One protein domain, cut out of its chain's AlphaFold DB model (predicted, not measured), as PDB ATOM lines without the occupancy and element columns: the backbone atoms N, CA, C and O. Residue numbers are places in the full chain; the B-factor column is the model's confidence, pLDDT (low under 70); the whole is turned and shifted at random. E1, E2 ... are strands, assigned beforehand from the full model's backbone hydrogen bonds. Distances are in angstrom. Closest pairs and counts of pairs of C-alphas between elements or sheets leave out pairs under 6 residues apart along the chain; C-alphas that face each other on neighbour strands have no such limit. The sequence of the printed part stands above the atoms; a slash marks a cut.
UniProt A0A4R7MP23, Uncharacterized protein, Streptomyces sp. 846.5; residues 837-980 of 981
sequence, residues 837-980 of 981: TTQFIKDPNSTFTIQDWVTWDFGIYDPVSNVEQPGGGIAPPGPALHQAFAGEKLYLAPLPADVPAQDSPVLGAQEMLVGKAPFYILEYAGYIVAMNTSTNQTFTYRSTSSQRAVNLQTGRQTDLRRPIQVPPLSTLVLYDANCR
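AT A GLANCE: This is residues 837 to 980 of the 981 residues of an uncharacterized protein of Streptomyces sp. 846.5 (UniProt A0A4R7MP23). Little regular structure: two lobes, one of loose loops with tiny strand pairs E1-E4 and E2-E3, the other a strongly twisted antiparallel sheet, E5 - E6 - E11 - E8 - E9, with pair E7-E10 over one face. The printed part has 144 residues; its eleven named strands, E1 to E11 in chain order, hold only 43, and the class is all strand. It is loose, with radius of gyration of the C-alphas 19.9 A and spans of 54 by 42 by 29 A.

IN THESE COORDINATES: Find C-alpha 847 at (125.522, 85.773, 111.696), where E1, residues 847 to 849, begins. Next read E2, 860 to 862; E3, 867 to 869; E4, 889 to 891; E5, 919 to 924, 16.7 A; E6, 927 to 932; E7, 939 to 941; E8, 948 to 951; E9, 957 to 959; E10, 964 to 966; and E11, 970 to 975, ending at (149.730, 108.829, 119.437).

HOW THE PARTS SIT: In hairpin E5-E6, N 922 and O 929 are 2.9 A apart. The closest C-alphas of E6 and E10, Asn 932 and Val 966, are 6.4 A apart.

THE WHOLE: Links E3-E4 and E4-E5 are long; the printed part has no cut. Confidence is under 70 at residues 861 to 870, 902 to 903 and 946.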
ATOM      1  N   THR A 837     137.176  99.393 113.901       95.44
ATOM      2  CA  THR A 837     137.284  98.557 112.698       95.44
ATOM      3  C   THR A 837     137.815  97.185 113.079       95.44
ATOM      4  O   THR A 837     138.845  97.089 113.746       95.44
ATOM      5  N   THR A 838     137.162  96.122 112.612       96.94
ATOM      6  CA  THR A 838     137.640  94.744 112.774       96.94
ATOM      7  C   THR A 838     138.049  94.122 111.441       96.94
ATOM      8  O   THR A 838     137.522  94.475 110.384       96.94
ATOM      9  N   GLN A 839     139.006  93.191 111.472       95.62
ATOM     10  CA  GLN A 839     139.406  92.420 110.287       95.62
ATOM     11  C   GLN A 839     139.340  90.920 110.567       95.62
ATOM     12  O   GLN A 839     140.103  90.395 111.376       95.62
ATOM     13  N   PHE A 840     138.420  90.241 109.877       95.06
ATOM     14  CA  PHE A 840     138.251  88.787 109.880       95.06
ATOM     15  C   PHE A 840     137.357  88.342 108.714       95.06
ATOM     16  O   PHE A 840     136.796  89.175 107.999       95.06
ATOM     17  N   ILE A 841     137.235  87.029 108.506       91.19
ATOM     18  CA  ILE A 841     136.357  86.460 107.478       91.19
ATOM     19  C   ILE A 841     134.901  86.589 107.944       91.19
ATOM     20  O   ILE A 841     134.501  85.941 108.904       91.19
ATOM     21  N   LYS A 842     134.117  87.418 107.249       93.69
ATOM     22  CA  LYS A 842     132.685  87.632 107.500       93.69
ATOM     23  C   LYS A 842     131.858  86.653 106.652       93.69
ATOM     24  O   LYS A 842     131.573  86.940 105.491       93.69
ATOM     25  N   ASP A 843     131.526  85.483 107.204       92.81
ATOM     26  CA  ASP A 843     130.685  84.472 106.538       92.81
ATOM     27  C   ASP A 843     129.193  84.852 106.641       92.81
ATOM     28  O   ASP A 843     128.671  84.946 107.753       92.81
ATOM     29  N   PRO A 844     128.469  85.056 105.522       91.75
ATOM     30  CA  PRO A 844     127.047  85.406 105.546       91.75
ATOM     31  C   PRO A 844     126.133  84.330 106.149       91.75
ATOM     32  O   PRO A 844     124.984  84.640 106.461       91.75
ATOM     33  N   ASN A 845     126.607  83.091 106.317       90.62
ATOM     34  CA  ASN A 845     125.862  82.021 106.989       90.62
ATOM     35  C   ASN A 845     126.127  81.964 108.501       90.62
ATOM     36  O   ASN A 845     125.441  81.232 109.210       90.62
ATOM     37  N   SER A 846     127.106  82.725 109.000       91.12
ATOM     38  CA  SER A 846     127.497  82.767 110.410       91.12
ATOM     39  C   SER A 846     127.249  84.165 110.973       91.12
ATOM     40  O   SER A 846     128.151  84.997 111.115       91.12
ATOM     41  N   THR A 847     125.974  84.450 111.246       94.19
ATOM     42  CA  THR A 847     125.522  85.773 111.696       94.19
ATOM     43  C   THR A 847     124.573  85.699 112.882       94.19
ATOM     44  O   THR A 847     123.765  84.777 112.969       94.19
ATOM     45  N   PHE A 848     124.595  86.732 113.720       93.31
ATOM     46  CA  PHE A 848     123.595  86.999 114.748       93.31
ATOM     47  C   PHE A 848     122.778  88.230 114.350       93.31
ATOM     48  O   PHE A 848     123.339  89.232 113.908       93.31
ATOM     49  N   THR A 849     121.455  88.172 114.492       95.12
ATOM     50  CA  THR A 849     120.582  89.334 114.250       95.12
ATOM     51  C   THR A 849     120.198  89.950 115.586       95.12
ATOM     52  O   THR A 849     119.694  89.239 116.457       95.12
ATOM     53  N   ILE A 850     120.419  91.254 115.750       94.19
ATOM     54  CA  ILE A 850     120.034  91.975 116.965       94.19
ATOM     55  C   ILE A 850     118.515  91.905 117.132       94.19
ATOM     56  O   ILE A 850     117.754  92.238 116.222       94.19
ATOM     57  N   GLN A 851     118.087  91.442 118.303       94.50
ATOM     58  CA  GLN A 851     116.679  91.297 118.652       94.50
ATOM     59  C   GLN A 851     116.076  92.640 119.073       94.50
ATOM     60  O   GLN A 851     116.789  93.539 119.518       94.50
ATOM     61  N   ASP A 852     114.750  92.749 118.995       95.31
ATOM     62  CA  ASP A 852     113.991  93.905 119.489       95.31
ATOM     63  C   ASP A 852     113.826  93.856 121.023       95.31
ATOM     64  O   ASP A 852     112.727  93.845 121.573       95.31
ATOM     65  N   TRP A 853     114.951  93.714 121.726       94.00
ATOM     66  CA  TRP A 853     115.021  93.666 123.182       94.00
ATOM     67  C   TRP A 853     115.584  94.973 123.719       94.00
ATOM     68  O   TRP A 853     116.597  95.475 123.229       94.00
ATOM     69  N   VAL A 854     114.942  95.505 124.758       94.31
ATOM     70  CA  VAL A 854     115.301  96.810 125.328       94.31
ATOM     71  C   VAL A 854     116.005  96.707 126.673       94.31
ATOM     72  O   VAL A 854     116.788  97.588 126.991       94.31
ATOM     73  N   THR A 855     115.785  95.650 127.463       92.00
ATOM     74  CA  THR A 855     116.407  95.543 128.793       92.00
ATOM     75  C   THR A 855     117.807  94.955 128.708       92.00
ATOM     76  O   THR A 855     118.740  95.611 129.151       92.00
ATOM     77  N   TRP A 856     117.957  93.768 128.110       90.31
ATOM     78  CA  TRP A 856     119.239  93.083 127.901       90.31
ATOM     79  C   TRP A 856     119.421  92.656 126.443       90.31
ATOM     80  O   TRP A 856     118.442  92.412 125.738       90.31
ATOM     81  N   ASP A 857     120.673  92.495 126.010       88.81
ATOM     82  CA  ASP A 857     121.037  91.972 124.683       88.81
ATOM     83  C   ASP A 857     121.357  90.465 124.682       88.81
ATOM     84  O   ASP A 857     121.814  89.914 123.682       88.81
ATOM     85  N   PHE A 858     121.120  89.788 125.807       87.94
ATOM     86  CA  PHE A 858     121.463  88.386 126.023       87.94
ATOM     87  C   PHE A 858     120.395  87.649 126.844       87.94
ATOM     88  O   PHE A 858     119.513  88.256 127.456       87.94
ATOM     89  N   GLY A 859     120.507  86.326 126.853       80.81
ATOM     90  CA  GLY A 859     119.856  85.384 127.752       80.81
ATOM     91  C   GLY A 859     120.894  84.675 128.618       80.81
ATOM     92  O   GLY A 859     122.074  84.577 128.267       80.81
ATOM     93  N   ILE A 860     120.459  84.202 129.780       72.62
ATOM     94  CA  ILE A 860     121.316  83.452 130.700       72.62
ATOM     95  C   ILE A 860     121.006  81.976 130.497       72.62
ATOM     96  O   ILE A 860     119.878  81.543 130.733       72.62
ATOM     97  N   TYR A 861     122.019  81.225 130.065       65.56
ATOM     98  CA  TYR A 861     121.978  79.773 130.012       65.56
ATOM     99  C   TYR A 861     123.042  79.212 130.949       65.56
ATOM    100  O   TYR A 861     124.240  79.385 130.731       65.56
ATOM    101  N   ASP A 862     122.588  78.559 132.012       57.44
ATOM    102  CA  ASP A 862     123.435  77.814 132.932       57.44
ATOM    103  C   ASP A 862     122.889  76.382 133.034       57.44
ATOM    104  O   ASP A 862     121.903  76.153 133.748       57.44
ATOM    105  N   PRO A 863     123.513  75.413 132.338       46.97
ATOM    106  CA  PRO A 863     123.024  74.037 132.287       46.97
ATOM    107  C   PRO A 863     123.067  73.338 133.654       46.97
ATOM    108  O   PRO A 863     122.433  72.303 133.832       46.97
ATOM    109  N   VAL A 864     123.798  73.894 134.628       44.78
ATOM    110  CA  VAL A 864     123.958  73.334 135.976       44.78
ATOM    111  C   VAL A 864     122.942  73.921 136.955       44.78
ATOM    112  O   VAL A 864     122.483  73.226 137.861       44.78
ATOM    113  N   SER A 865     122.589  75.205 136.826       46.03
ATOM    114  CA  SER A 865     121.681  75.866 137.777       46.03
ATOM    115  C   SER A 865     120.209  75.888 137.363       46.03
ATOM    116  O   SER A 865     119.367  76.300 138.166       46.03
ATOM    117  N   ASN A 866     119.892  75.406 136.155       43.00
ATOM    118  CA  ASN A 866     118.531  75.320 135.618       43.00
ATOM    119  C   ASN A 866     117.791  76.676 135.597       43.00
ATOM    120  O   ASN A 866     116.560  76.723 135.589       43.00
ATOM    121  N   VAL A 867     118.531  77.793 135.625       51.09
ATOM    122  CA  VAL A 867     117.976  79.134 135.419       51.09
ATOM    123  C   VAL A 867     118.094  79.467 133.946       51.09
ATOM    124  O   VAL A 867     119.130  79.916 133.466       51.09
ATOM    125  N   GLU A 868     116.994  79.240 133.244       57.16
ATOM    126  CA  GLU A 868     116.766  79.772 131.911       57.16
ATOM    127  C   GLU A 868     116.059  81.116 132.079       57.16
ATOM    128  O   GLU A 868     114.861  81.175 132.362       57.16
ATOM    129  N   GLN A 869     116.808  82.215 131.961       64.12
ATOM    130  CA  GLN A 869     116.168  83.499 131.692       64.12
ATOM    131  C   GLN A 869     116.153  83.690 130.178       64.12
ATOM    132  O   GLN A 869     117.237  83.772 129.585       64.12
ATOM    133  N   PRO A 870     114.963  83.723 129.543       69.00
ATOM    134  CA  PRO A 870     114.876  83.943 128.110       69.00
ATOM    135  C   PRO A 870     115.559  85.266 127.763       69.00
ATOM    136  O   PRO A 870     115.577  86.205 128.567       69.00
ATOM    137  N   GLY A 871     116.154  85.319 126.575       79.00
ATOM    138  CA  GLY A 871     116.847  86.515 126.125       79.00
ATOM    139  C   GLY A 871     115.948  87.753 126.159       79.00
ATOM    140  O   GLY A 871     114.739  87.672 125.932       79.00
ATOM    141  N   GLY A 872     116.547  88.895 126.498       86.25
ATOM    142  CA  GLY A 872     115.859  90.186 126.579       86.25
ATOM    143  C   GLY A 872     115.450  90.623 127.985       86.25
ATOM    144  O   GLY A 872     115.132  91.796 128.171       86.25
ATOM    145  N   GLY A 873     115.531  89.735 128.982       86.25
ATOM    146  CA  GLY A 873     115.308  90.067 130.392       86.25
ATOM    147  C   GLY A 873     113.852  90.395 130.739       86.25
ATOM    148  O   GLY A 873     112.911  89.933 130.093       86.25
ATOM    149  N   ILE A 874     113.650  91.174 131.805       87.88
ATOM    150  CA  ILE A 874     112.315  91.590 132.255       87.88
ATOM    151  C   ILE A 874     111.885  92.836 131.470       87.88
ATOM    152  O   ILE A 874     112.642  93.802 131.382       87.88
ATOM    153  N   ALA A 875     110.668  92.835 130.920       89.94
ATOM    154  CA  ALA A 875     110.115  93.999 130.230       89.94
ATOM    155  C   ALA A 875     109.894  95.175 131.206       89.94
ATOM    156  O   ALA A 875     109.351  94.953 132.296       89.94
ATOM    157  N   PRO A 876     110.278  96.414 130.841       92.44
ATOM    158  CA  PRO A 876     110.022  97.583 131.673       92.44
ATOM    159  C   PRO A 876     108.513  97.871 131.768       92.44
ATOM    160  O   PRO A 876     107.758  97.518 130.859       92.44
ATOM    161  N   PRO A 877     108.041  98.512 132.853       92.25
ATOM    162  CA  PRO A 877     106.637  98.894 132.976       92.25
ATOM    163  C   PRO A 877     106.243  99.936 131.917       92.25
ATOM    164  O   PRO A 877     107.068 100.739 131.488       92.25
ATOM    165  N   GLY A 878     104.963  99.974 131.537       91.88
ATOM    166  CA  GLY A 878     104.428 100.944 130.573       91.88
ATOM    167  C   GLY A 878     104.266 100.389 129.150       91.88
ATOM    168  O   GLY A 878     104.179  99.172 128.974       91.88
ATOM    169  N   PRO A 879     104.135 101.267 128.136       91.25
ATOM    170  CA  PRO A 879     104.004 100.860 126.738       91.25
ATOM    171  C   PRO A 879     105.203 100.040 126.258       91.25
ATOM    172  O   PRO A 879     106.322 100.233 126.733       91.25
ATOM    173  N   ALA A 880     104.967  99.167 125.276       94.38
ATOM    174  CA  ALA A 880     106.042  98.440 124.616       94.38
ATOM    175  C   ALA A 880     107.064  99.425 124.028       94.38
ATOM    176  O   ALA A 880     106.693 100.405 123.379       94.38
ATOM    177  N   LEU A 881     108.340  99.159 124.296       96.19
ATOM    178  CA  LEU A 881     109.468  99.908 123.759       96.19
ATOM    179  C   LEU A 881     110.156  99.071 122.680       96.19
ATOM    180  O   LEU A 881     110.152  97.844 122.767       96.19
ATOM    181  N   HIS A 882     110.780  99.750 121.722       96.38
ATOM    182  CA  HIS A 882     111.500  99.133 120.608       96.38
ATOM    183  C   HIS A 882     112.966  99.560 120.605       96.38
ATOM    184  O   HIS A 882     113.296 100.649 121.077       96.38
ATOM    185  N   GLN A 883     113.841  98.704 120.096       95.69
ATOM    186  CA  GLN A 883     115.290  98.875 120.071       95.69
ATOM    187  C   GLN A 883     115.753  99.509 118.753       95.69
ATOM    188  O   GLN A 883     115.537  98.942 117.684       95.69
ATOM    189  N   ALA A 884     116.498 100.615 118.818       96.31
ATOM    190  CA  ALA A 884     116.974 101.336 117.629       96.31
ATOM    191  C   ALA A 884     118.013 100.554 116.790       96.31
ATOM    192  O   ALA A 884     118.298 100.904 115.645       96.31
ATOM    193  N   PHE A 885     118.605  99.501 117.363       95.19
ATOM    194  CA  PHE A 885     119.517  98.571 116.682       95.19
ATOM    195  C   PHE A 885     118.835  97.284 116.176       95.19
ATOM    196  O   PHE A 885     119.508  96.418 115.611       95.19
ATOM    197  N   ALA A 886     117.523  97.110 116.387       95.81
ATOM    198  CA  ALA A 886     116.819  95.880 116.030       95.81
ATOM    199  C   ALA A 886     116.971  95.543 114.536       95.81
ATOM    200  O   ALA A 886     116.837  96.394 113.657       95.81
ATOM    201  N   GLY A 887     117.243  94.271 114.239       94.88
ATOM    202  CA  GLY A 887     117.394  93.770 112.872       94.88
ATOM    203  C   GLY A 887     118.786  93.953 112.256       94.88
ATOM    204  O   GLY A 887     119.027  93.419 111.169       94.88
ATOM    205  N   GLU A 888     119.722  94.640 112.922       93.81
ATOM    206  CA  GLU A 888     121.115  94.693 112.471       93.81
ATOM    207  C   GLU A 888     121.740  93.289 112.485       93.81
ATOM    208  O   GLU A 888     121.554  92.507 113.423       93.81
ATOM    209  N   LYS A 889     122.476  92.953 111.420       94.88
ATOM    210  CA  LYS A 889     123.164  91.665 111.278       94.88
ATOM    211  C   LYS A 889     124.639  91.810 111.627       94.88
ATOM    212  O   LYS A 889     125.372  92.524 110.945       94.88
ATOM    213  N   LEU A 890     125.065  91.067 112.639       95.44
ATOM    214  CA  LEU A 890     126.441  90.972 113.106       95.44
ATOM    215  C   LEU A 890     127.059  89.642 112.664       95.44
ATOM    216  O   LEU A 890     126.354  88.643 112.534       95.44
ATOM    217  N   TYR A 891     128.374  89.610 112.459       96.19
ATOM    218  CA  TYR A 891     129.097  88.406 112.030       96.19
ATOM    219  C   TYR A 891     129.795  87.735 113.214       96.19
ATOM    220  O   TYR A 891     130.390  88.417 114.052       96.19
ATOM    221  N   LEU A 892     129.758  86.405 113.265       94.12
ATOM    222  CA  LEU A 892     130.450  85.633 114.298       94.12
ATOM    223  C   LEU A 892     131.930  85.473 113.935       94.12
ATOM    224  O   LEU A 892     132.283  85.208 112.784       94.12
ATOM    225  N   ALA A 893     132.807  85.632 114.924       92.75
ATOM    226  CA  ALA A 893     134.225  85.340 114.778       92.75
ATOM    227  C   ALA A 893     134.464  83.822 114.640       92.75
ATOM    228  O   ALA A 893     133.731  83.026 115.233       92.75
ATOM    229  N   PRO A 894     135.507  83.400 113.902       88.00
ATOM    230  CA  PRO A 894     135.847  81.987 113.786       88.00
ATOM    231  C   PRO A 894     136.295  81.408 115.135       88.00
ATOM    232  O   PRO A 894     137.135  81.990 115.823       88.00
ATOM    233  N   LEU A 895     135.769  80.230 115.477       87.81
ATOM    234  CA  LEU A 895     136.171  79.476 116.665       87.81
ATOM    235  C   LEU A 895     137.440  78.640 116.400       87.81
ATOM    236  O   LEU A 895     137.669  78.215 115.262       87.81
ATOM    237  N   PRO A 896     138.275  78.372 117.424       88.69
ATOM    238  CA  PRO A 896     139.324  77.359 117.322       88.69
ATOM    239  C   PRO A 896     138.744  75.979 116.977       88.69
ATOM    240  O   PRO A 896     137.645  75.638 117.401       88.69
ATOM    241  N   ALA A 897     139.497  75.175 116.221       89.19
ATOM    242  CA  ALA A 897     139.007  73.913 115.654       89.19
ATOM    243  C   ALA A 897     138.642  72.838 116.697       89.19
ATOM    244  O   ALA A 897     137.907  71.909 116.377       89.19
ATOM    245  N   ASP A 898     139.180  72.939 117.912       91.62
ATOM    246  CA  ASP A 898     138.929  72.028 119.031       91.62
ATOM    247  C   ASP A 898     137.838  72.525 119.995       91.62
ATOM    248  O   ASP A 898     137.577  71.866 121.001       91.62
ATOM    249  N   VAL A 899     137.201  73.664 119.706       89.25
ATOM    250  CA  VAL A 899     136.022  74.138 120.441       89.25
ATOM    251  C   VAL A 899     134.775  73.478 119.841       89.25
ATOM    252  O   VAL A 899     134.539  73.626 118.640       89.25
ATOM    253  N   PRO A 900     133.969  72.750 120.639       84.12
ATOM    254  CA  PRO A 900     132.710  72.181 120.165       84.12
ATOM    255  C   PRO A 900     131.754  73.256 119.630       84.12
ATOM    256  O   PRO A 900     131.793  74.407 120.069       84.12
ATOM    257  N   ALA A 901     130.865  72.879 118.706       74.00
ATOM    258  CA  ALA A 901     129.807  73.775 118.246       74.00
ATOM    259  C   ALA A 901     128.954  74.237 119.439       74.00
ATOM    260  O   ALA A 901     128.506  73.423 120.251       74.00
ATOM    261  N   GLN A 902     128.768  75.551 119.560       67.31
ATOM    262  CA  GLN A 902     128.000  76.158 120.641       67.31
ATOM    263  C   GLN A 902     126.514  76.182 120.254       67.31
ATOM    264  O   GLN A 902     125.977  77.205 119.839       67.31
ATOM    265  N   ASP A 903     125.854  75.028 120.347       62.59
ATOM    266  CA  ASP A 903     124.429  74.874 120.028       62.59
ATOM    267  C   ASP A 903     123.572  75.113 121.284       62.59
ATOM    268  O   ASP A 903     122.940  74.200 121.820       62.59
ATOM    269  N   SER A 904     123.582  76.344 121.805       70.69
ATOM    270  CA  SER A 904     122.708  76.690 122.930       70.69
ATOM    271  C   SER A 904     121.238  76.723 122.484       70.69
ATOM    272  O   SER A 904     120.913  77.383 121.493       70.69
ATOM    273  N   PRO A 905     120.309  76.081 123.220       70.50
ATOM    274  CA  PRO A 905     118.880  76.177 122.923       70.50
ATOM    275  C   PRO A 905     118.301  77.563 123.257       70.50
ATOM    276  O   PRO A 905     117.176  77.873 122.862       70.50
ATOM    277  N   VAL A 906     119.044  78.400 123.990       77.06
ATOM    278  CA  VAL A 906     118.615  79.740 124.399       77.06
ATOM    279  C   VAL A 906     119.121  80.768 123.392       77.06
ATOM    280  O   VAL A 906     120.323  81.013 123.279       77.06
ATOM    281  N   LEU A 907     118.194  81.427 122.692       84.94
ATOM    282  CA  LEU A 907     118.529  82.568 121.843       84.94
ATOM    283  C   LEU A 907     119.197  83.664 122.680       84.94
ATOM    284  O   LEU A 907     118.653  84.108 123.693       84.94
ATOM    285  N   GLY A 908     120.361  84.123 122.224       83.69
ATOM    286  CA  GLY A 908     121.139  85.124 122.940       83.69
ATOM    287  C   GLY A 908     121.880  84.565 124.157       83.69
ATOM    288  O   GLY A 908     122.266  85.351 125.018       83.69
ATOM    289  N   ALA A 909     122.081  83.248 124.275       83.62
ATOM    290  CA  ALA A 909     122.982  82.701 125.288       83.62
ATOM    291  C   ALA A 909     124.356  83.381 125.227       83.62
ATOM    292  O   ALA A 909     124.810  83.812 124.171       83.62
ATOM    293  N   GLN A 910     124.994  83.562 126.379       80.69
ATOM    294  CA  GLN A 910     126.279  84.247 126.429       80.69
ATOM    295  C   GLN A 910     127.378  83.353 125.855       80.69
ATOM    296  O   GLN A 910     127.692  82.323 126.447       80.69
ATOM    297  N   GLU A 911     128.004  83.791 124.764       82.12
ATOM    298  CA  GLU A 911     129.096  83.063 124.131       82.12
ATOM    299  C   GLU A 911     130.430  83.806 124.290       82.12
ATOM    300  O   GLU A 911     130.548  85.014 124.085       82.12
ATOM    301  N   MET A 912     131.470  83.072 124.690       81.31
ATOM    302  CA  MET A 912     132.737  83.667 125.148       81.31
ATOM    303  C   MET A 912     133.686  84.051 124.007       81.31
ATOM    304  O   MET A 912     134.547  84.914 124.181       81.31
ATOM    305  N   LEU A 913     133.584  83.380 122.855       87.25
ATOM    306  CA  LEU A 913     134.582  83.475 121.781       87.25
ATOM    307  C   LEU A 913     134.045  84.120 120.496       87.25
ATOM    308  O   LEU A 913     134.808  84.770 119.783       87.25
ATOM    309  N   VAL A 914     132.745  84.002 120.216       90.00
ATOM    310  CA  VAL A 914     132.136  84.426 118.939       90.00
ATOM    311  C   VAL A 914     132.158  85.942 118.702       90.00
ATOM    312  O   VAL A 914     132.081  86.386 117.559       90.00
ATOM    313  N   GLY A 915     132.280  86.754 119.754       91.75
ATOM    314  CA  GLY A 915     132.379  88.212 119.636       91.75
ATOM    315  C   GLY A 915     133.792  88.762 119.495       91.75
ATOM    316  O   GLY A 915     133.971  89.979 119.386       91.75
ATOM    317  N   LYS A 916     134.810  87.892 119.499       92.81
ATOM    318  CA  LYS A 916     136.215  88.297 119.518       92.81
ATOM    319  C   LYS A 916     136.867  88.188 118.137       92.81
ATOM    320  O   LYS A 916     137.313  87.126 117.715       92.81
ATOM    321  N   ALA A 917     137.001  89.318 117.456       95.75
ATOM    322  CA  ALA A 917     137.687  89.416 116.181       95.75
ATOM    323  C   ALA A 917     139.216  89.206 116.314       95.75
ATOM    324  O   ALA A 917     139.845  89.707 117.251       95.75
ATOM    325  N   PRO A 918     139.849  88.537 115.336       96.12
ATOM    326  CA  PRO A 918     141.303  88.427 115.194       96.12
ATOM    327  C   PRO A 918     142.090  89.747 115.228       96.12
ATOM    328  O   PRO A 918     143.228  89.761 115.699       96.12
ATOM    329  N   PHE A 919     141.515  90.852 114.740       98.00
ATOM    330  CA  PHE A 919     142.204  92.139 114.668       98.00
ATOM    331  C   PHE A 919     141.252  93.317 114.863       98.00
ATOM    332  O   PHE A 919     140.200  93.368 114.223       98.00
ATOM    333  N   TYR A 920     141.658  94.266 115.708       98.00
ATOM    334  CA  TYR A 920     140.918  95.480 116.055       98.00
ATOM    335  C   TYR A 920     141.740  96.731 115.759       98.00
ATOM    336  O   TYR A 920     142.944  96.755 116.015       98.00
ATOM    337  N   ILE A 921     141.074  97.786 115.290       97.38
ATOM    338  CA  ILE A 921     141.627  99.132 115.133       97.38
ATOM    339  C   ILE A 921     140.701 100.130 115.835       97.38
ATOM    340  O   ILE A 921     139.534 100.265 115.459       97.38
ATOM    341  N   LEU A 922     141.236 100.840 116.827       96.12
ATOM    342  CA  LEU A 922     140.591 101.952 117.525       96.12
ATOM    343  C   LEU A 922     141.347 103.247 117.232       96.12
ATOM    344  O   LEU A 922     142.564 103.304 117.404       96.12
ATOM    345  N   GLU A 923     140.610 104.294 116.872       92.50
ATOM    346  CA  GLU A 923     141.119 105.660 116.749       92.50
ATOM    347  C   GLU A 923     140.274 106.578 117.644       92.50
ATOM    348  O   GLU A 923     139.066 106.713 117.451       92.50
ATOM    349  N   TYR A 924     140.885 107.163 118.678       93.69
ATOM    350  CA  TYR A 924     140.177 107.979 119.669       93.69
ATOM    351  C   TYR A 924     141.099 109.018 120.313       93.69
ATOM    352  O   TYR A 924     142.128 108.668 120.879       93.69
ATOM    353  N   ALA A 925     140.727 110.303 120.271       91.56
ATOM    354  CA  ALA A 925     141.459 111.402 120.925       91.56
ATOM    355  C   ALA A 925     142.970 111.478 120.579       91.56
ATOM    356  O   ALA A 925     143.804 111.831 121.419       91.56
ATOM    357  N   GLY A 926     143.328 111.124 119.341       90.69
ATOM    358  CA  GLY A 926     144.711 111.031 118.866       90.69
ATOM    359  C   GLY A 926     145.419 109.710 119.188       90.69
ATOM    360  O   GLY A 926     146.508 109.471 118.674       90.69
ATOM    361  N   TYR A 927     144.819 108.827 119.988       94.81
ATOM    362  CA  TYR A 927     145.314 107.467 120.190       94.81
ATOM    363  C   TYR A 927     144.881 106.570 119.038       94.81
ATOM    364  O   TYR A 927     143.710 106.548 118.664       94.81
ATOM    365  N   ILE A 928     145.830 105.800 118.520       95.19
ATOM    366  CA  ILE A 928     145.611 104.773 117.507       95.19
ATOM    367  C   ILE A 928     146.068 103.449 118.111       95.19
ATOM    368  O   ILE A 928     147.238 103.294 118.473       95.19
ATOM    369  N   VAL A 929     145.157 102.490 118.212       97.56
ATOM    370  CA  VAL A 929     145.430 101.151 118.734       97.56
ATOM    371  C   VAL A 929     145.109 100.141 117.651       97.56
ATOM    372  O   VAL A 929     143.962 100.038 117.234       97.56
ATOM    373  N   ALA A 930     146.108  99.372 117.225       97.94
ATOM    374  CA  ALA A 930     145.916  98.222 116.351       97.94
ATOM    375  C   ALA A 930     146.317  96.952 117.109       97.94
ATOM    376  O   ALA A 930     147.495  96.757 117.422       97.94
ATOM    377  N   MET A 931     145.341  96.112 117.443       98.62
ATOM    378  CA  MET A 931     145.516  94.963 118.330       98.62
ATOM    379  C   MET A 931     145.228  93.657 117.605       98.62
ATOM    380  O   MET A 931     144.116  93.433 117.129       98.62
ATOM    381  N   ASN A 932     146.228  92.780 117.566       98.38
ATOM    382  CA  ASN A 932     146.119  91.432 117.033       98.38
ATOM    383  C   ASN A 932     145.880  90.437 118.163       98.38
ATOM    384  O   ASN A 932     146.747  90.208 119.005       98.38
ATOM    385  N   THR A 933     144.696  89.838 118.157       95.88
ATOM    386  CA  THR A 933     144.251  88.880 119.170       95.88
ATOM    387  C   THR A 933     144.443  87.426 118.738       95.88
ATOM    388  O   THR A 933     144.243  86.512 119.543       95.88
ATOM    389  N   SER A 934     144.835  87.203 117.478       94.56
ATOM    390  CA  SER A 934     145.111  85.879 116.927       94.56
ATOM    391  C   SER A 934     146.453  85.333 117.415       94.56
ATOM    392  O   SER A 934     147.374  86.083 117.738       94.56
ATOM    393  N   THR A 935     146.578  84.007 117.430       93.00
ATOM    394  CA  THR A 935     147.798  83.294 117.849       93.00
ATOM    395  C   THR A 935     148.702  82.899 116.681       93.00
ATOM    396  O   THR A 935     149.838  82.489 116.897       93.00
ATOM    397  N   ASN A 936     148.222  83.029 115.442       93.56
ATOM    398  CA  ASN A 936     148.855  82.442 114.260       93.56
ATOM    399  C   ASN A 936     148.875  83.350 113.019       93.56
ATOM    400  O   ASN A 936     149.477  82.970 112.015       93.56
ATOM    401  N   GLN A 937     148.248  84.527 113.050       95.12
ATOM    402  CA  GLN A 937     148.190  85.439 111.904       95.12
ATOM    403  C   GLN A 937     148.926  86.742 112.205       95.12
ATOM    404  O   GLN A 937     148.871  87.261 113.314       95.12
ATOM    405  N   THR A 938     149.620  87.290 111.207       97.75
ATOM    406  CA  THR A 938     150.142  88.663 111.257       97.75
ATOM    407  C   THR A 938     149.209  89.555 110.454       97.75
ATOM    408  O   THR A 938     148.934  89.259 109.291       97.75
ATOM    409  N   PHE A 939     148.753  90.651 111.054       97.75
ATOM    410  CA  PHE A 939     147.924  91.645 110.378       97.75
ATOM    411  C   PHE A 939     148.763  92.838 109.934       97.75
ATOM    412  O   PHE A 939     149.812  93.136 110.502       97.75
ATOM    413  N   THR A 940     148.295  93.544 108.908       96.56
ATOM    414  CA  THR A 940     148.913  94.792 108.457       96.56
ATOM    415  C   THR A 940     148.007  95.964 108.817       96.56
ATOM    416  O   THR A 940     146.946  96.129 108.218       96.56
ATOM    417  N   TYR A 941     148.443  96.811 109.750       94.81
ATOM    418  CA  TYR A 941     147.811  98.104 109.987       94.81
ATOM    419  C   TYR A 941     148.190  99.078 108.866       94.81
ATOM    420  O   TYR A 941     149.362  99.217 108.496       94.81
ATOM    421  N   ARG A 942     147.179  99.755 108.322       90.56
ATOM    422  CA  ARG A 942     147.327 100.845 107.358       90.56
ATOM    423  C   ARG A 942     146.560 102.027 107.914       90.56
ATOM    424  O   ARG A 942     145.343 101.947 108.037       90.56
ATOM    425  N   SER A 943     147.282 103.084 108.261       82.69
ATOM    426  CA  SER A 943     146.633 104.316 108.677       82.69
ATOM    427  C   SER A 943     146.011 105.009 107.473       82.69
ATOM    428  O   SER A 943     146.539 104.950 106.360       82.69
ATOM    429  N   THR A 944     144.902 105.689 107.715       71.94
ATOM    430  CA  THR A 944     144.328 106.673 106.799       71.94
ATOM    431  C   THR A 944     145.047 108.027 106.894       71.94
ATOM    432  O   THR A 944     144.926 108.846 105.984       71.94
ATOM    433  N   SER A 945     145.840 108.256 107.951       71.31
ATOM    434  CA  SER A 945     146.663 109.456 108.132       71.31
ATOM    435  C   SER A 945     147.914 109.420 107.249       71.31
ATOM    436  O   SER A 945     148.627 108.419 107.152       71.31
ATOM    437  N   SER A 946     148.231 110.555 106.624       63.78
ATOM    438  CA  SER A 946     149.407 110.733 105.764       63.78
ATOM    439  C   SER A 946     150.670 111.177 106.524       63.78
ATOM    440  O   SER A 946     151.646 111.608 105.900       63.78
ATOM    441  N   GLN A 947     150.681 111.081 107.860       80.56
ATOM    442  CA  GLN A 947     151.668 111.745 108.725       80.56
ATOM    443  C   GLN A 947     152.495 110.784 109.609       80.56
ATOM    444  O   GLN A 947     152.671 109.608 109.288       80.56
ATOM    445  N   ARG A 948     153.114 111.307 110.681       88.25
ATOM    446  CA  ARG A 948     153.902 110.548 111.666       88.25
ATOM    447  C   ARG A 948     153.211 110.574 113.027       88.25
ATOM    448  O   ARG A 948     152.719 111.620 113.427       88.25
ATOM    449  N   ALA A 949     153.282 109.463 113.754       92.31
ATOM    450  CA  ALA A 949     152.803 109.345 115.133       92.31
ATOM    451  C   ALA A 949     153.896 108.797 116.058       92.31
ATOM    452  O   ALA A 949     154.830 108.123 115.614       92.31
ATOM    453  N   VAL A 950     153.784 109.052 117.360       94.88
ATOM    454  CA  VAL A 950     154.695 108.488 118.368       94.88
ATOM    455  C   VAL A 950     154.221 107.090 118.738       94.88
ATOM    456  O   VAL A 950     153.094 106.930 119.187       94.88
ATOM    457  N   ASN A 951     155.077 106.080 118.608       96.12
ATOM    458  CA  ASN A 951     154.822 104.769 119.190       96.12
ATOM    459  C   ASN A 951     155.046 104.842 120.705       96.12
ATOM    460  O   ASN A 951     156.177 105.029 121.152       96.12
ATOM    461  N   LEU A 952     153.980 104.687 121.488       96.75
ATOM    462  CA  LEU A 952     154.011 104.898 122.937       96.75
ATOM    463  C   LEU A 952     154.756 103.795 123.700       96.75
ATOM    464  O   LEU A 952     155.202 104.020 124.817       96.75
ATOM    465  N   GLN A 953     154.949 102.622 123.096       94.44
ATOM    466  CA  GLN A 953     155.723 101.534 123.701       94.44
ATOM    467  C   GLN A 953     157.238 101.747 123.549       94.44
ATOM    468  O   GLN A 953     158.016 101.250 124.358       94.44
ATOM    469  N   THR A 954     157.675 102.462 122.505       94.31
ATOM    470  CA  THR A 954     159.105 102.637 122.169       94.31
ATOM    471  C   THR A 954     159.596 104.083 122.241       94.31
ATOM    472  O   THR A 954     160.800 104.322 122.154       94.31
ATOM    473  N   GLY A 955     158.686 105.055 122.322       93.44
ATOM    474  CA  GLY A 955     158.964 106.490 122.224       93.44
ATOM    475  C   GLY A 955     159.383 106.969 120.826       93.44
ATOM    476  O   GLY A 955     159.726 108.136 120.653       93.44
ATOM    477  N   ARG A 956     159.394 106.094 119.809       94.19
ATOM    478  CA  ARG A 956     159.907 106.421 118.468       94.19
ATOM    479  C   ARG A 956     158.826 106.976 117.547       94.19
ATOM    480  O   ARG A 956     157.680 106.535 117.564       94.19
ATOM    481  N   GLN A 957     159.229 107.892 116.671       94.12
ATOM    482  CA  GLN A 957     158.397 108.366 115.566       94.12
ATOM    483  C   GLN A 957     158.172 107.243 114.547       94.12
ATOM    484  O   GLN A 957     159.124 106.609 114.089       94.12
ATOM    485  N   THR A 958     156.916 107.028 114.176       92.31
ATOM    486  CA  THR A 958     156.457 105.990 113.253       92.31
ATOM    487  C   THR A 958     155.826 106.645 112.033       92.31
ATOM    488  O   THR A 958     155.002 107.546 112.164       92.31
ATOM    489  N   ASP A 959     156.234 106.218 110.837       90.56
ATOM    490  CA  ASP A 959     155.728 106.748 109.569       90.56
ATOM    491  C   ASP A 959     154.426 106.043 109.163       90.56
ATOM    492  O   ASP A 959     154.472 104.915 108.673       90.56
ATOM    493  N   LEU A 960     153.278 106.705 109.345       88.25
ATOM    494  CA  LEU A 960     151.951 106.117 109.117       88.25
ATOM    495  C   LEU A 960     151.636 105.872 107.633       88.25
ATOM    496  O   LEU A 960     150.754 105.079 107.311       88.25
ATOM    497  N   ARG A 961     152.409 106.476 106.720       86.69
ATOM    498  CA  ARG A 961     152.302 106.248 105.264       86.69
ATOM    499  C   ARG A 961     152.731 104.844 104.845       86.69
ATOM    500  O   ARG A 961     152.473 104.431 103.714       86.69
ATOM    501  N   ARG A 962     153.456 104.127 105.707       88.62
ATOM    502  CA  ARG A 962     153.923 102.769 105.431       88.62
ATOM    503  C   ARG A 962     153.043 101.764 106.169       88.62
ATOM    504  O   ARG A 962     152.726 101.993 107.331       88.62
ATOM    505  N   PRO A 963     152.683 100.632 105.539       92.25
ATOM    506  CA  PRO A 963     152.033  99.541 106.251       92.25
ATOM    507  C   PRO A 963     152.895  99.044 107.419       92.25
ATOM    508  O   PRO A 963     154.104  98.852 107.265       92.25
ATOM    509  N   ILE A 964     152.257  98.804 108.564       94.94
ATOM    510  CA  ILE A 964     152.902  98.340 109.795       94.94
ATOM    511  C   ILE A 964     152.418  96.923 110.085       94.94
ATOM    512  O   ILE A 964     151.217  96.673 110.149       94.94
ATOM    513  N   GLN A 965     153.351  95.990 110.251       97.25
ATOM    514  CA  GLN A 965     153.021  94.619 110.627       97.25
ATOM    515  C   GLN A 965     152.721  94.546 112.125       97.25
ATOM    516  O   GLN A 965     153.479  95.080 112.934       97.25
ATOM    517  N   VAL A 966     151.637  93.861 112.476       97.94
ATOM    518  CA  VAL A 966     151.210  93.597 113.852       97.94
ATOM    519  C   VAL A 966     151.197  92.073 114.044       97.94
ATOM    520  O   VAL A 966     150.241  91.410 113.626       97.94
ATOM    521  N   PRO A 967     152.283  91.491 114.595       98.25
ATOM    522  CA  PRO A 967     152.416  90.049 114.830       98.25
ATOM    523  C   PRO A 967     151.303  89.451 115.711       98.25
ATOM    524  O   PRO A 967     150.606  90.213 116.389       98.25
ATOM    525  N   PRO A 968     151.142  88.111 115.740       98.12
ATOM    526  CA  PRO A 968     150.213  87.437 116.649       98.12
ATOM    527  C   PRO A 968     150.379  87.895 118.101       98.12
ATOM    528  O   PRO A 968     151.508  88.111 118.546       98.12
ATOM    529  N   LEU A 969     149.264  88.013 118.830       97.25
ATOM    530  CA  LEU A 969     149.221  88.436 120.237       97.25
ATOM    531  C   LEU A 969     150.082  89.677 120.528       97.25
ATOM    532  O   LEU A 969     150.811  89.735 121.521       97.25
ATOM    533  N   SER A 970     150.008  90.678 119.651       98.12
ATOM    534  CA  SER A 970     150.702  91.949 119.835       98.12
ATOM    535  C   SER A 970     149.797  93.144 119.562       98.12
ATOM    536  O   SER A 970     148.815  93.063 118.820       98.12
ATOM    537  N   THR A 971     150.155  94.274 120.164       98.50
ATOM    538  CA  THR A 971     149.438  95.536 120.007       98.50
ATOM    539  C   THR A 971     150.402  96.635 119.603       98.50
ATOM    540  O   THR A 971     151.463  96.786 120.211       98.50
ATOM    541  N   LEU A 972     149.998  97.425 118.614       97.81
ATOM    542  CA  LEU A 972     150.606  98.692 118.245       97.81
ATOM    543  C   LEU A 972     149.810  99.828 118.894       97.81
ATOM    544  O   LEU A 972     148.623  99.977 118.609       97.81
ATOM    545  N   VAL A 973     150.464 100.635 119.733       97.81
ATOM    546  CA  VAL A 973     149.853 101.825 120.349       97.81
ATOM    547  C   VAL A 973     150.597 103.075 119.893       97.81
ATOM    548  O   VAL A 973     151.774 103.263 120.223       97.81
ATOM    549  N   LEU A 974     149.917 103.929 119.133       96.00
ATOM    550  CA  LEU A 974     150.455 105.182 118.611       96.00
ATOM    551  C   LEU A 974     149.677 106.387 119.141       96.00
ATOM    552  O   LEU A 974     148.504 106.282 119.494       96.00
ATOM    553  N   TYR A 975     150.338 107.539 119.144       94.38
ATOM    554  CA  TYR A 975     149.730 108.829 119.437       94.38
ATOM    555  C   TYR A 975     150.051 109.846 118.340       94.38
ATOM    556  O   TYR A 975     151.222 110.167 118.103       94.38
ATOM    557  N   ASP A 976     149.008 110.351 117.689       90.25
ATOM    558  CA  ASP A 976     149.052 111.438 116.716       90.25
ATOM    559  C   ASP A 976     148.464 112.710 117.349       90.25
ATOM    560  O   ASP A 976     147.260 112.821 117.592       90.25
ATOM    561  N   ALA A 977     149.334 113.681 117.638       84.31
ATOM    562  CA  ALA A 977     148.931 114.947 118.246       84.31
ATOM    563  C   ALA A 977     148.058 115.800 117.310       84.31
ATOM    564  O   ALA A 977     147.215 116.553 117.794       84.31
ATOM    565  N   ASN A 978     148.221 115.659 115.991       77.00
ATOM    566  CA  ASN A 978     147.431 116.397 115.006       77.00
ATOM    567  C   ASN A 978     146.016 115.834 114.886       77.00
ATOM    568  O   ASN A 978     145.112 116.550 114.486       77.00
ATOM    569  N   CYS A 979     145.809 114.574 115.279       73.62
ATOM    570  CA  CYS A 979     144.476 113.987 115.380       73.62
ATOM    571  C   CYS A 979     143.702 114.435 116.629       73.62
ATOM    572  O   CYS A 979     142.512 114.137 116.744       73.62
ATOM    573  N   ARG A 980     144.365 115.120 117.571       74.06
ATOM    574  CA  ARG A 980     143.741 115.687 118.774       74.06
ATOM    575  C   ARG A 980     143.420 117.176 118.647       74.06
ATOM    576  O   ARG A 980     142.452 117.607 119.271       74.06
TER     577      ARG A 980